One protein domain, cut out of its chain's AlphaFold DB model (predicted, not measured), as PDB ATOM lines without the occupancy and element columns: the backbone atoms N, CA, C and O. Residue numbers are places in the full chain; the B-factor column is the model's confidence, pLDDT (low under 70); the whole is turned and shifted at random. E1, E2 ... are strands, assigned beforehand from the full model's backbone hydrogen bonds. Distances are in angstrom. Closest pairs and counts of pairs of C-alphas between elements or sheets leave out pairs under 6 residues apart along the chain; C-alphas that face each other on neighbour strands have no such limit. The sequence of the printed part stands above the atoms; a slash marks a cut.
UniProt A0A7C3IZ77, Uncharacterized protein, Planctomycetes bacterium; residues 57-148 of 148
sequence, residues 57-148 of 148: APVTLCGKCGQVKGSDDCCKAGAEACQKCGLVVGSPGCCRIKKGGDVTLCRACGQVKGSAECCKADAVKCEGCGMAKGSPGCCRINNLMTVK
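Overview. This is residues 57 to 148 of the 148 residues of an uncharacterized protein of Planctomycetes bacterium (UniProt A0A7C3IZ77). This domain has little regular structure: two lobes of looping chain, residues 62 to 102 and residues 106 to 141, sit side by side, with a tiny two-stranded hairpin, E1 and E2, bridging them along one side. Residues 145 to 148 lead away from the body as a tail. The printed part has 92 residues, no named helix and two strands in the order E1, E2, antiparallel; the class is all strand, with only 6 residues in named elements. It is compact, with a radius of gyration of the C-alphas of 12.7 A and spans of 39 by 31 by 21 A.

Arrangement. E1, residues 59 to 61, and E2, residues 103 to 105, are antiparallel neighbours at 152 degrees and form a hairpin. C-alphas 60 and 104 face each other at 4.1 A. N 61 and O 103, 2.8 A apart, and N 105 and O 59, 2.8 A apart, are within hydrogen-bond range.

Along the chain. E1 begins at C-alpha 59 (179.488, 186.150, 156.758) and is 6.5 A long. E2 measures 6.3 A and ends at C-alpha 105 (174.902, 187.492, 154.944).

Size, cuts and confidence. The farthest C-alphas, of Gly 78 and Ala 121, are 40.1 A apart. The link from E1 to E2 is long, 41 residues. The printed part has no cut. Residue 57 and residues 142 to 148 have pLDDT under 70.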
ATOM      1  N   ALA A  57     182.804 181.632 152.031       62.09
ATOM      2  CA  ALA A  57     182.028 181.297 153.226       62.09
ATOM      3  C   ALA A  57     181.076 182.444 153.637       62.09
ATOM      4  O   ALA A  57     181.476 183.610 153.614       62.09
ATOM      5  N   PRO A  58     179.810 182.161 153.994       70.75
ATOM      6  CA  PRO A  58     178.857 183.207 154.350       70.75
ATOM      7  C   PRO A  58     179.336 183.991 155.583       70.75
ATOM      8  O   PRO A  58     179.951 183.424 156.483       70.75
ATOM      9  N   VAL A  59     179.074 185.300 155.627       85.44
ATOM     10  CA  VAL A  59     179.488 186.150 156.758       85.44
ATOM     11  C   VAL A  59     178.347 186.242 157.748       85.44
ATOM     12  O   VAL A  59     177.315 186.826 157.437       85.44
ATOM     13  N   THR A  60     178.518 185.692 158.941       89.31
ATOM     14  CA  THR A  60     177.520 185.815 160.005       89.31
ATOM     15  C   THR A  60     177.794 187.061 160.833       89.31
ATOM     16  O   THR A  60     178.899 187.245 161.330       89.31
ATOM     17  N   LEU A  61     176.790 187.918 160.990       88.75
ATOM     18  CA  LEU A  61     176.807 189.041 161.918       88.75
ATOM     19  C   LEU A  61     176.229 188.619 163.265       88.75
ATOM     20  O   LEU A  61     175.204 187.942 163.329       88.75
ATOM     21  N   CYS A  62     176.876 189.063 164.334       90.19
ATOM     22  CA  CYS A  62     176.436 188.881 165.702       90.19
ATOM     23  C   CYS A  62     175.202 189.745 165.981       90.19
ATOM     24  O   CYS A  62     175.269 190.974 165.945       90.19
ATOM     25  N   GLY A  63     174.092 189.120 166.359       85.94
ATOM     26  CA  GLY A  63     172.849 189.806 166.710       85.94
ATOM     27  C   GLY A  63     172.918 190.618 168.005       85.94
ATOM     28  O   GLY A  63     171.975 191.345 168.318       85.94
ATOM     29  N   LYS A  64     174.003 190.495 168.783       85.69
ATOM     30  CA  LYS A  64     174.198 191.234 170.042       85.69
ATOM     31  C   LYS A  64     174.918 192.565 169.847       85.69
ATOM     32  O   LYS A  64     174.524 193.551 170.460       85.69
ATOM     33  N   CYS A  65     175.965 192.583 169.022       85.38
ATOM     34  CA  CYS A  65     176.830 193.750 168.829       85.38
ATOM     35  C   CYS A  65     176.865 194.260 167.382       85.38
ATOM     36  O   CYS A  65     177.355 195.357 167.152       85.38
ATOM     37  N   GLY A  66     176.339 193.515 166.408       86.75
ATOM     38  CA  GLY A  66     176.309 193.904 164.997       86.75
ATOM     39  C   GLY A  66     177.615 193.671 164.239       86.75
ATOM     40  O   GLY A  66     177.647 193.916 163.036       86.75
ATOM     41  N   GLN A  67     178.674 193.198 164.903       88.75
ATOM     42  CA  GLN A  67     179.962 192.866 164.282       88.75
ATOM     43  C   GLN A  67     179.969 191.467 163.662       88.75
ATOM     44  O   GLN A  67     179.066 190.672 163.911       88.75
ATOM     45  N   VAL A  68     180.983 191.155 162.851       87.12
ATOM     46  CA  VAL A  68     181.156 189.804 162.299       87.12
ATOM     47  C   VAL A  68     181.364 188.816 163.443       87.12
ATOM     48  O   VAL A  68     182.207 189.005 164.310       87.12
ATOM     49  N   LYS A  69     180.574 187.750 163.485       83.50
ATOM     50  CA  LYS A  69     180.673 186.740 164.533       83.50
ATOM     51  C   LYS A  69     182.021 186.024 164.407       83.50
ATOM     52  O   LYS A  69     182.302 185.431 163.370       83.50
ATOM     53  N   GLY A  70     182.829 186.080 165.465       81.69
ATOM     54  CA  GLY A  70     184.162 185.474 165.499       81.69
ATOM     55  C   GLY A  70     185.307 186.381 165.034       81.69
ATOM     56  O   GLY A  70     186.439 185.917 165.025       81.69
ATOM     57  N   SER A  71     185.049 187.645 164.676       83.50
ATOM     58  CA  SER A  71     186.123 188.642 164.553       83.50
ATOM     59  C   SER A  71     186.582 189.123 165.931       83.50
ATOM     60  O   SER A  71     185.782 189.120 166.867       83.50
ATOM     61  N   ASP A  72     187.802 189.646 166.039       82.50
ATOM     62  CA  ASP A  72     188.336 190.250 167.272       82.50
ATOM     63  C   ASP A  72     187.464 191.396 167.813       82.50
ATOM     64  O   ASP A  72     187.343 191.595 169.021       82.50
ATOM     65  N   ASP A  73     186.773 192.119 166.927       80.25
ATOM     66  CA  ASP A  73     185.848 193.189 167.315       80.25
ATOM     67  C   ASP A  73     184.463 192.682 167.764       80.25
ATOM     68  O   ASP A  73     183.611 193.461 168.205       80.25
ATOM     69  N   CYS A  74     184.192 191.376 167.662       85.75
ATOM     70  CA  CYS A  74     182.907 190.801 168.042       85.75
ATOM     71  C   CYS A  74     182.712 190.873 169.554       85.75
ATOM     72  O   CYS A  74     183.337 190.137 170.307       85.75
ATOM     73  N   CYS A  75     181.765 191.706 169.991       83.56
ATOM     74  CA  CYS A  75     181.464 191.895 171.416       83.56
ATOM     75  C   CYS A  75     182.660 192.448 172.207       83.56
ATOM     76  O   CYS A  75     182.749 192.229 173.412       83.56
ATOM     77  N   LYS A  76     183.545 193.192 171.534       83.81
ATOM     78  CA  LYS A  76     184.651 193.896 172.176       83.81
ATOM     79  C   LYS A  76     184.124 194.864 173.237       83.81
ATOM     80  O   LYS A  76     183.187 195.626 172.989       83.81
ATOM     81  N   ALA A  77     184.724 194.809 174.423       78.81
ATOM     82  CA  ALA A  77     184.404 195.717 175.516       78.81
ATOM     83  C   ALA A  77     184.792 197.161 175.152       78.81
ATOM     84  O   ALA A  77     185.756 197.385 174.421       78.81
ATOM     85  N   GLY A  78     184.023 198.137 175.640       76.31
ATOM     86  CA  GLY A  78     184.255 199.558 175.354       76.31
ATOM     87  C   GLY A  78     183.798 200.025 173.967       76.31
ATOM     88  O   GLY A  78     184.016 201.178 173.613       76.31
ATOM     89  N   ALA A  79     183.153 199.163 173.176       79.38
ATOM     90  CA  ALA A  79     182.572 199.563 171.902       79.38
ATOM     91  C   ALA A  79     181.301 200.405 172.112       79.38
ATOM     92  O   ALA A  79     180.384 199.998 172.831       79.38
ATOM     93  N   GLU A  80     181.234 201.567 171.462       86.38
ATOM     94  CA  GLU A  80     180.127 202.508 171.622       86.38
ATOM     95  C   GLU A  80     178.815 201.909 171.090       86.38
ATOM     96  O   GLU A  80     178.739 201.454 169.946       86.38
ATOM     97  N   ALA A  81     177.770 201.879 171.920       86.44
ATOM     98  CA  ALA A  81     176.468 201.350 171.534       86.44
ATOM     99  C   ALA A  81     175.620 202.426 170.843       86.44
ATOM    100  O   ALA A  81     175.418 203.525 171.351       86.44
ATOM    101  N   CYS A  82     175.055 202.082 169.693       84.38
ATOM    102  CA  CYS A  82     174.145 202.931 168.948       84.38
ATOM    103  C   CYS A  82     172.848 203.124 169.735       84.38
ATOM    104  O   CYS A  82     172.097 202.173 169.947       84.38
ATOM    105  N   GLN A  83     172.534 204.373 170.064       86.94
ATOM    106  CA  GLN A  83     171.305 204.773 170.760       86.94
ATOM    107  C   GLN A  83     170.020 204.327 170.030       86.94
ATOM    108  O   GLN A  83     168.998 204.083 170.661       86.94
ATOM    109  N   LYS A  84     170.064 204.175 168.697       84.88
ATOM    110  CA  LYS A  84     168.886 203.857 167.869       84.88
ATOM    111  C   LYS A  84     168.573 202.362 167.765       84.88
ATOM    112  O   LYS A  84     167.408 201.983 167.740       84.88
ATOM    113  N   CYS A  85     169.594 201.514 167.632       80.62
ATOM    114  CA  CYS A  85     169.411 200.069 167.408       80.62
ATOM    115  C   CYS A  85     170.034 199.185 168.499       80.62
ATOM    116  O   CYS A  85     169.830 197.973 168.503       80.62
ATOM    117  N   GLY A  86     170.802 199.771 169.421       83.69
ATOM    118  CA  GLY A  86     171.456 199.071 170.523       83.69
ATOM    119  C   GLY A  86     172.600 198.138 170.112       83.69
ATOM    120  O   GLY A  86     172.992 197.304 170.934       83.69
ATOM    121  N   LEU A  87     173.092 198.233 168.868       89.06
ATOM    122  CA  LEU A  87     174.280 197.541 168.338       89.06
ATOM    123  C   LEU A  87     175.483 198.490 168.309       89.06
ATOM    124  O   LEU A  87     175.302 199.690 168.445       89.06
ATOM    125  N   VAL A  88     176.698 197.994 168.094       88.75
ATOM    126  CA  VAL A  88     177.914 198.826 168.099       88.75
ATOM    127  C   VAL A  88     177.896 199.839 166.948       88.75
ATOM    128  O   VAL A  88     177.632 199.472 165.800       88.75
ATOM    129  N   VAL A  89     178.176 201.112 167.228       84.06
ATOM    130  CA  VAL A  89     178.290 202.173 166.217       84.06
ATOM    131  C   VAL A  89     179.392 201.815 165.220       84.06
ATOM    132  O   VAL A  89     180.460 201.338 165.586       84.06
ATOM    133  N   GLY A  90     179.115 201.981 163.924       79.56
ATOM    134  CA  GLY A  90     180.066 201.640 162.860       79.56
ATOM    135  C   GLY A  90     180.166 200.147 162.522       79.56
ATOM    136  O   GLY A  90     180.757 199.813 161.493       79.56
ATOM    137  N   SER A  91     179.543 199.260 163.308       84.62
ATOM    138  CA  SER A  91     179.458 197.834 162.977       84.62
ATOM    139  C   SER A  91     178.647 197.596 161.687       84.62
ATOM    140  O   SER A  91     177.740 198.378 161.376       84.62
ATOM    141  N   PRO A  92     178.922 196.519 160.925       83.06
ATOM    142  CA  PRO A  92     178.191 196.193 159.697       83.06
ATOM    143  C   PRO A  92     176.686 195.989 159.933       83.06
ATOM    144  O   PRO A  92     175.880 196.257 159.044       83.06
ATOM    145  N   GLY A  93     176.293 195.560 161.134       85.06
ATOM    146  CA  GLY A  93     174.898 195.406 161.535       85.06
ATOM    147  C   GLY A  93     174.224 196.682 162.051       85.06
ATOM    148  O   GLY A  93     172.997 196.702 162.162       85.06
ATOM    149  N   CYS A  94     174.972 197.747 162.361       87.12
ATOM    150  CA  CYS A  94     174.419 198.956 162.973       87.12
ATOM    151  C   CYS A  94     173.297 199.559 162.117       87.12
ATOM    152  O   CYS A  94     173.498 199.886 160.948       87.12
ATOM    153  N   CYS A  95     172.102 199.684 162.702       84.38
ATOM    154  CA  CYS A  95     170.882 200.166 162.045       84.38
ATOM    155  C   CYS A  95     170.448 199.369 160.796       84.38
ATOM    156  O   CYS A  95     169.574 199.830 160.065       84.38
ATOM    157  N   ARG A  96     171.032 198.189 160.544       82.88
ATOM    158  CA  ARG A  96     170.737 197.338 159.376       82.88
ATOM    159  C   ARG A  96     170.268 195.931 159.736       82.88
ATOM    160  O   ARG A  96     169.700 195.254 158.885       82.88
ATOM    161  N   ILE A  97     170.468 195.496 160.981       84.75
ATOM    162  CA  ILE A  97     169.902 194.251 161.513       84.75
ATOM    163  C   ILE A  97     169.144 194.522 162.816       84.75
ATOM    164  O   ILE A  97     169.426 195.491 163.525       84.75
ATOM    165  N   LYS A  98     168.178 193.660 163.145       81.06
ATOM    166  CA  LYS A  98     167.495 193.702 164.443       81.06
ATOM    167  C   LYS A  98     168.376 193.063 165.514       81.06
ATOM    168  O   LYS A  98     168.954 191.999 165.296       81.06
ATOM    169  N   LYS A  99     168.440 193.696 166.686       80.62
ATOM    170  CA  LYS A  99     169.108 193.128 167.859       80.62
ATOM    171  C   LYS A  99     168.373 191.862 168.309       80.62
ATOM    172  O   LYS A  99     167.147 191.854 168.371       80.62
ATOM    173  N   GLY A 100     169.126 190.813 168.629       79.12
ATOM    174  CA  GLY A 100     168.593 189.563 169.183       79.12
ATOM    175  C   GLY A 100     168.668 188.335 168.272       79.12
ATOM    176  O   GLY A 100     168.415 187.239 168.758       79.12
ATOM    177  N   GLY A 101     169.070 188.474 167.004       83.31
ATOM    178  CA  GLY A 101     169.264 187.335 166.097       83.31
ATOM    179  C   GLY A 101     170.543 187.466 165.280       83.31
ATOM    180  O   GLY A 101     170.804 188.524 164.712       83.31
ATOM    181  N   ASP A 102     171.347 186.405 165.234       88.31
ATOM    182  CA  ASP A 102     172.500 186.354 164.338       88.31
ATOM    183  C   ASP A 102     172.013 186.308 162.889       88.31
ATOM    184  O   ASP A 102     171.130 185.526 162.535       88.31
ATOM    185  N   VAL A 103     172.595 187.151 162.041       88.00
ATOM    186  CA  VAL A 103     172.158 187.301 160.653       88.00
ATOM    187  C   VAL A 103     173.276 186.853 159.736       88.00
ATOM    188  O   VAL A 103     174.359 187.430 159.723       88.00
ATOM    189  N   THR A 104     173.013 185.823 158.940       89.06
ATOM    190  CA  THR A 104     173.983 185.336 157.960       89.06
ATOM    191  C   THR A 104     173.810 186.082 156.649       89.06
ATOM    192  O   THR A 104     172.729 186.085 156.073       89.06
ATOM    193  N   LEU A 105     174.875 186.711 156.169       87.12
ATOM    194  CA  LEU A 105     174.902 187.492 154.944       87.12
ATOM    195  C   LEU A 105     175.495 186.684 153.793       87.12
ATOM    196  O   LEU A 105     176.485 185.958 153.929       87.12
ATOM    197  N   CYS A 106     174.876 186.832 152.631       86.25
ATOM    198  CA  CYS A 106     175.358 186.308 151.373       86.25
ATOM    199  C   CYS A 106     176.542 187.154 150.896       86.25
ATOM    200  O   CYS A 106     176.393 188.348 150.644       86.25
ATOM    201  N   ARG A 107     177.716 186.537 150.717       80.38
ATOM    202  CA  ARG A 107     178.904 187.235 150.199       80.38
ATOM    203  C   ARG A 107     178.756 187.716 148.756       80.38
ATOM    204  O   ARG A 107     179.470 188.629 148.370       80.38
ATOM    205  N   ALA A 108     177.838 187.142 147.979       80.31
ATOM    206  CA  ALA A 108     177.647 187.528 146.583       80.31
ATOM    207  C   ALA A 108     176.881 188.852 146.429       80.31
ATOM    208  O   ALA A 108     177.170 189.630 145.530       80.31
ATOM    209  N   CYS A 109     175.898 189.115 147.295       82.12
ATOM    210  CA  CYS A 109     175.013 190.278 147.156       82.12
ATOM    211  C   CYS A 109     174.934 191.165 148.405       82.12
ATOM    212  O   CYS A 109     174.306 192.219 148.350       82.12
ATOM    213  N   GLY A 110     175.536 190.760 149.525       83.75
ATOM    214  CA  GLY A 110     175.518 191.489 150.797       83.75
ATOM    215  C   GLY A 110     174.201 191.398 151.575       83.75
ATOM    216  O   GLY A 110     174.124 191.925 152.683       83.75
ATOM    217  N   GLN A 111     173.175 190.742 151.027       87.50
ATOM    218  CA  GLN A 111     171.867 190.578 151.668       87.50
ATOM    219  C   GLN A 111     171.821 189.380 152.614       87.50
ATOM    220  O   GLN A 111     172.683 188.504 152.567       87.50
ATOM    221  N   VAL A 112     170.796 189.321 153.465       86.69
ATOM    222  CA  VAL A 112     170.560 188.177 154.357       86.69
ATOM    223  C   VAL A 112     170.361 186.906 153.534       86.69
ATOM    224  O   VAL A 112     169.479 186.831 152.684       86.69
ATOM    225  N   LYS A 113     171.189 185.891 153.776       83.44
ATOM    226  CA  LYS A 113     171.132 184.616 153.066       83.44
ATOM    227  C   LYS A 113     169.783 183.945 153.330       83.44
ATOM    228  O   LYS A 113     169.403 183.759 154.481       83.44
ATOM    229  N   GLY A 114     169.083 183.575 152.259       82.56
ATOM    230  CA  GLY A 114     167.753 182.965 152.339       82.56
ATOM    231  C   GLY A 114     166.600 183.965 152.455       82.56
ATOM    232  O   GLY A 114     165.451 183.539 152.511       82.56
ATOM    233  N   SER A 115     166.864 185.279 152.455       83.56
ATOM    234  CA  SER A 115     165.791 186.259 152.276       83.56
ATOM    235  C   SER A 115     165.315 186.284 150.823       83.56
ATOM    236  O   SER A 115     166.070 185.970 149.901       83.56
ATOM    237  N   ALA A 116     164.080 186.740 150.602       82.75
ATOM    238  CA  ALA A 116     163.542 186.961 149.257       82.75
ATOM    239  C   ALA A 116     164.337 188.011 148.453       82.75
ATOM    240  O   ALA A 116     164.191 188.104 147.238       82.75
ATOM    241  N   GLU A 117     165.162 188.818 149.124       80.62
ATOM    242  CA  GLU A 117     166.010 189.847 148.515       80.62
ATOM    243  C   GLU A 117     167.440 189.355 148.250       80.62
ATOM    244  O   GLU A 117     168.237 190.044 147.609       80.62
ATOM    245  N   CYS A 118     167.783 188.153 148.722       85.25
ATOM    246  CA  CYS A 118     169.076 187.538 148.491       85.25
ATOM    247  C   CYS A 118     169.263 187.239 147.004       85.25
ATOM    248  O   CYS A 118     168.559 186.411 146.437       85.25
ATOM    249  N   CYS A 119     170.263 187.874 146.387       82.94
ATOM    250  CA  CYS A 119     170.620 187.657 144.982       82.94
ATOM    251  C   CYS A 119     169.474 187.946 143.998       82.94
ATOM    252  O   CYS A 119     169.449 187.369 142.913       82.94
ATOM    253  N   LYS A 120     168.552 188.858 144.343       84.50
ATOM    254  CA  LYS A 120     167.587 189.378 143.368       84.50
ATOM    255  C   LYS A 120     168.324 189.994 142.177       84.50
ATOM    256  O   LYS A 120     169.227 190.807 142.371       84.50
ATOM    257  N   ALA A 121     167.918 189.618 140.965       79.56
ATOM    258  CA  ALA A 121     168.503 190.129 139.727       79.56
ATOM    259  C   ALA A 121     168.283 191.645 139.578       79.56
ATOM    260  O   ALA A 121     169.193 192.357 139.165       79.56
ATOM    261  N   ASP A 122     167.120 192.130 140.019       82.81
ATOM    262  CA  ASP A 122     166.723 193.542 139.964       82.81
ATOM    263  C   ASP A 122     167.277 194.386 141.123       82.81
ATOM    264  O   ASP A 122     166.942 195.561 141.271       82.81
ATOM    265  N   ALA A 123     168.102 193.800 141.998       81.31
ATOM    266  CA  ALA A 123     168.682 194.546 143.103       81.31
ATOM    267  C   ALA A 123     169.650 195.608 142.564       81.31
ATOM    268  O   ALA A 123     170.657 195.287 141.928       81.31
ATOM    269  N   VAL A 124     169.373 196.877 142.877       87.50
ATOM    270  CA  VAL A 124     170.260 197.999 142.543       87.50
ATOM    271  C   VAL A 124     171.641 197.718 143.125       87.50
ATOM    272  O   VAL A 124     171.785 197.584 144.339       87.50
ATOM    273  N   LYS A 125     172.664 197.621 142.276       84.69
ATOM    274  CA  LYS A 125     174.042 197.395 142.719       84.69
ATOM    275  C   LYS A 125     174.663 198.699 143.208       84.69
ATOM    276  O   LYS A 125     174.396 199.781 142.698       84.69
ATOM    277  N   CYS A 126     175.488 198.592 144.235       85.38
ATOM    278  CA  CYS A 126     176.294 199.676 144.753       85.38
ATOM    279  C   CYS A 126     177.545 199.825 143.890       85.38
ATOM    280  O   CYS A 126     178.334 198.890 143.792       85.38
ATOM    281  N   GLU A 127     177.761 201.012 143.336       83.81
ATOM    282  CA  GLU A 127     178.914 201.301 142.475       83.81
ATOM    283  C   GLU A 127     180.259 201.181 143.210       83.81
ATOM    284  O   GLU A 127     181.263 200.836 142.602       83.81
ATOM    285  N   GLY A 128     180.280 201.379 144.535       79.50
ATOM    286  CA  GLY A 128     181.512 201.310 145.330       79.50
ATOM    287  C   GLY A 128     181.956 199.901 145.743       79.50
ATOM    288  O   GLY A 128     183.122 199.704 146.064       79.50
ATOM    289  N   CYS A 129     181.056 198.912 145.784       78.81
ATOM    290  CA  CYS A 129     181.403 197.555 146.244       78.81
ATOM    291  C   CYS A 129     180.773 196.410 145.438       78.81
ATOM    292  O   CYS A 129     180.984 195.248 145.775       78.81
ATOM    293  N   GLY A 130     179.951 196.711 144.431       78.50
ATOM    294  CA  GLY A 130     179.275 195.730 143.579       78.50
ATOM    295  C   GLY A 130     178.121 194.953 144.232       78.50
ATOM    296  O   GLY A 130     177.427 194.213 143.536       78.50
ATOM    297  N   MET A 131     177.879 195.115 145.540       85.38
ATOM    298  CA  MET A 131     176.792 194.447 146.279       85.38
ATOM    299  C   MET A 131     175.459 195.192 146.166       85.38
ATOM    300  O   MET A 131     175.428 196.335 145.728       85.38
ATOM    301  N   ALA A 132     174.348 194.594 146.609       85.50
ATOM    302  CA  ALA A 132     173.050 195.268 146.608       85.50
ATOM    303  C   ALA A 132     173.093 196.537 147.483       85.50
ATOM    304  O   ALA A 132     173.458 196.487 148.662       85.50
ATOM    305  N   LYS A 133     172.735 197.686 146.910       83.50
ATOM    306  CA  LYS A 133     172.713 198.993 147.571       83.50
ATOM    307  C   LYS A 133     171.740 198.951 148.747       83.50
ATOM    308  O   LYS A 133     170.626 198.457 148.630       83.50
ATOM    309  N   GLY A 134     172.191 199.440 149.901       80.12
ATOM    310  CA  GLY A 134     171.404 199.409 151.140       80.12
ATOM    311  C   GLY A 134     171.398 198.060 151.868       80.12
ATOM    312  O   GLY A 134     170.912 197.997 152.992       80.12
ATOM    313  N   SER A 135     171.993 197.006 151.295       84.94
ATOM    314  CA  SER A 135     172.141 195.728 151.997       84.94
ATOM    315  C   SER A 135     173.000 195.872 153.264       84.94
ATOM    316  O   SER A 135     173.894 196.729 153.319       84.94
ATOM    317  N   PRO A 136     172.795 195.028 154.293       82.88
ATOM    318  CA  PRO A 136     173.646 195.011 155.486       82.88
ATOM    319  C   PRO A 136     175.128 194.816 155.134       82.88
ATOM    320  O   PRO A 136     175.994 195.409 155.769       82.88
ATOM    321  N   GLY A 137     175.425 194.089 154.054       83.75
ATOM    322  CA  GLY A 137     176.785 193.892 153.564       83.75
ATOM    323  C   GLY A 137     177.375 195.005 152.697       83.75
ATOM    324  O   GLY A 137     178.594 195.025 152.501       83.75
ATOM    325  N   CYS A 138     176.553 195.930 152.189       86.06
ATOM    326  CA  CYS A 138     176.961 196.976 151.251       86.06
ATOM    327  C   CYS A 138     178.117 197.815 151.811       86.06
ATOM    328  O   CYS A 138     177.958 198.480 152.838       86.06
ATOM    329  N   CYS A 139     179.256 197.793 151.110       81.06
ATOM    330  CA  CYS A 139     180.518 198.462 151.452       81.06
ATOM    331  C   CYS A 139     181.126 198.055 152.805       81.06
ATOM    332  O   CYS A 139     181.996 198.752 153.321       81.06
ATOM    333  N   ARG A 140     180.670 196.948 153.401       78.06
ATOM    334  CA  ARG A 140     181.111 196.502 154.732       78.06
ATOM    335  C   ARG A 140     181.704 195.097 154.729       78.06
ATOM    336  O   ARG A 140     182.618 194.843 155.497       78.06
ATOM    337  N   ILE A 141     181.237 194.209 153.847       75.38
ATOM    338  CA  ILE A 141     181.764 192.835 153.740       75.38
ATOM    339  C   ILE A 141     182.991 192.750 152.825       75.38
ATOM    340  O   ILE A 141     183.893 191.963 153.094       75.38
ATOM    341  N   ASN A 142     183.049 193.553 151.756       63.81
ATOM    342  CA  ASN A 142     184.152 193.482 150.790       63.81
ATOM    343  C   ASN A 142     185.507 193.889 151.409       63.81
ATOM    344  O   ASN A 142     186.529 193.297 151.090       63.81
ATOM    345  N   ASN A 143     185.497 194.820 152.372       56.44
ATOM    346  CA  ASN A 143     186.700 195.254 153.098       56.44
ATOM    347  C   ASN A 143     187.227 194.239 154.130       56.44
ATOM    348  O   ASN A 143     188.328 194.418 154.632       56.44
ATOM    349  N   LEU A 144     186.486 193.168 154.449       54.72
ATOM    350  CA  LEU A 144     186.994 192.081 155.301       54.72
ATOM    351  C   LEU A 144     187.900 191.101 154.535       54.72
ATOM    352  O   LEU A 144     188.537 190.264 155.161       54.72
ATOM    353  N   MET A 145     187.931 191.153 153.196       47.78
ATOM    354  CA  MET A 145     188.694 190.205 152.365       47.78
ATOM    355  C   MET A 145     190.059 190.734 151.906       47.78
ATOM    356  O   MET A 145     190.831 189.975 151.330       47.78
ATOM    357  N   THR A 146     190.359 192.012 152.143       45.16
ATOM    358  CA  THR A 146     191.627 192.663 151.770       45.16
ATOM    359  C   THR A 146     192.665 192.682 152.891       45.16
ATOM    360  O   THR A 146     193.770 193.169 152.673       45.16
ATOM    361  N   VAL A 147     192.355 192.121 154.063       36.78
ATOM    362  CA  VAL A 147     193.356 191.854 155.104       36.78
ATOM    363  C   VAL A 147     194.054 190.542 154.741       36.78
ATOM    364  O   VAL A 147     193.606 189.459 155.119       36.78
ATOM    365  N   LYS A 148     195.086 190.644 153.905       31.05
ATOM    366  CA  LYS A 148     196.048 189.581 153.626       31.05
ATOM    367  C   LYS A 148     197.411 190.018 154.131       31.05
ATOM    368  O   LYS A 148     197.706 191.225 153.984       31.05
TER     369      LYS A 148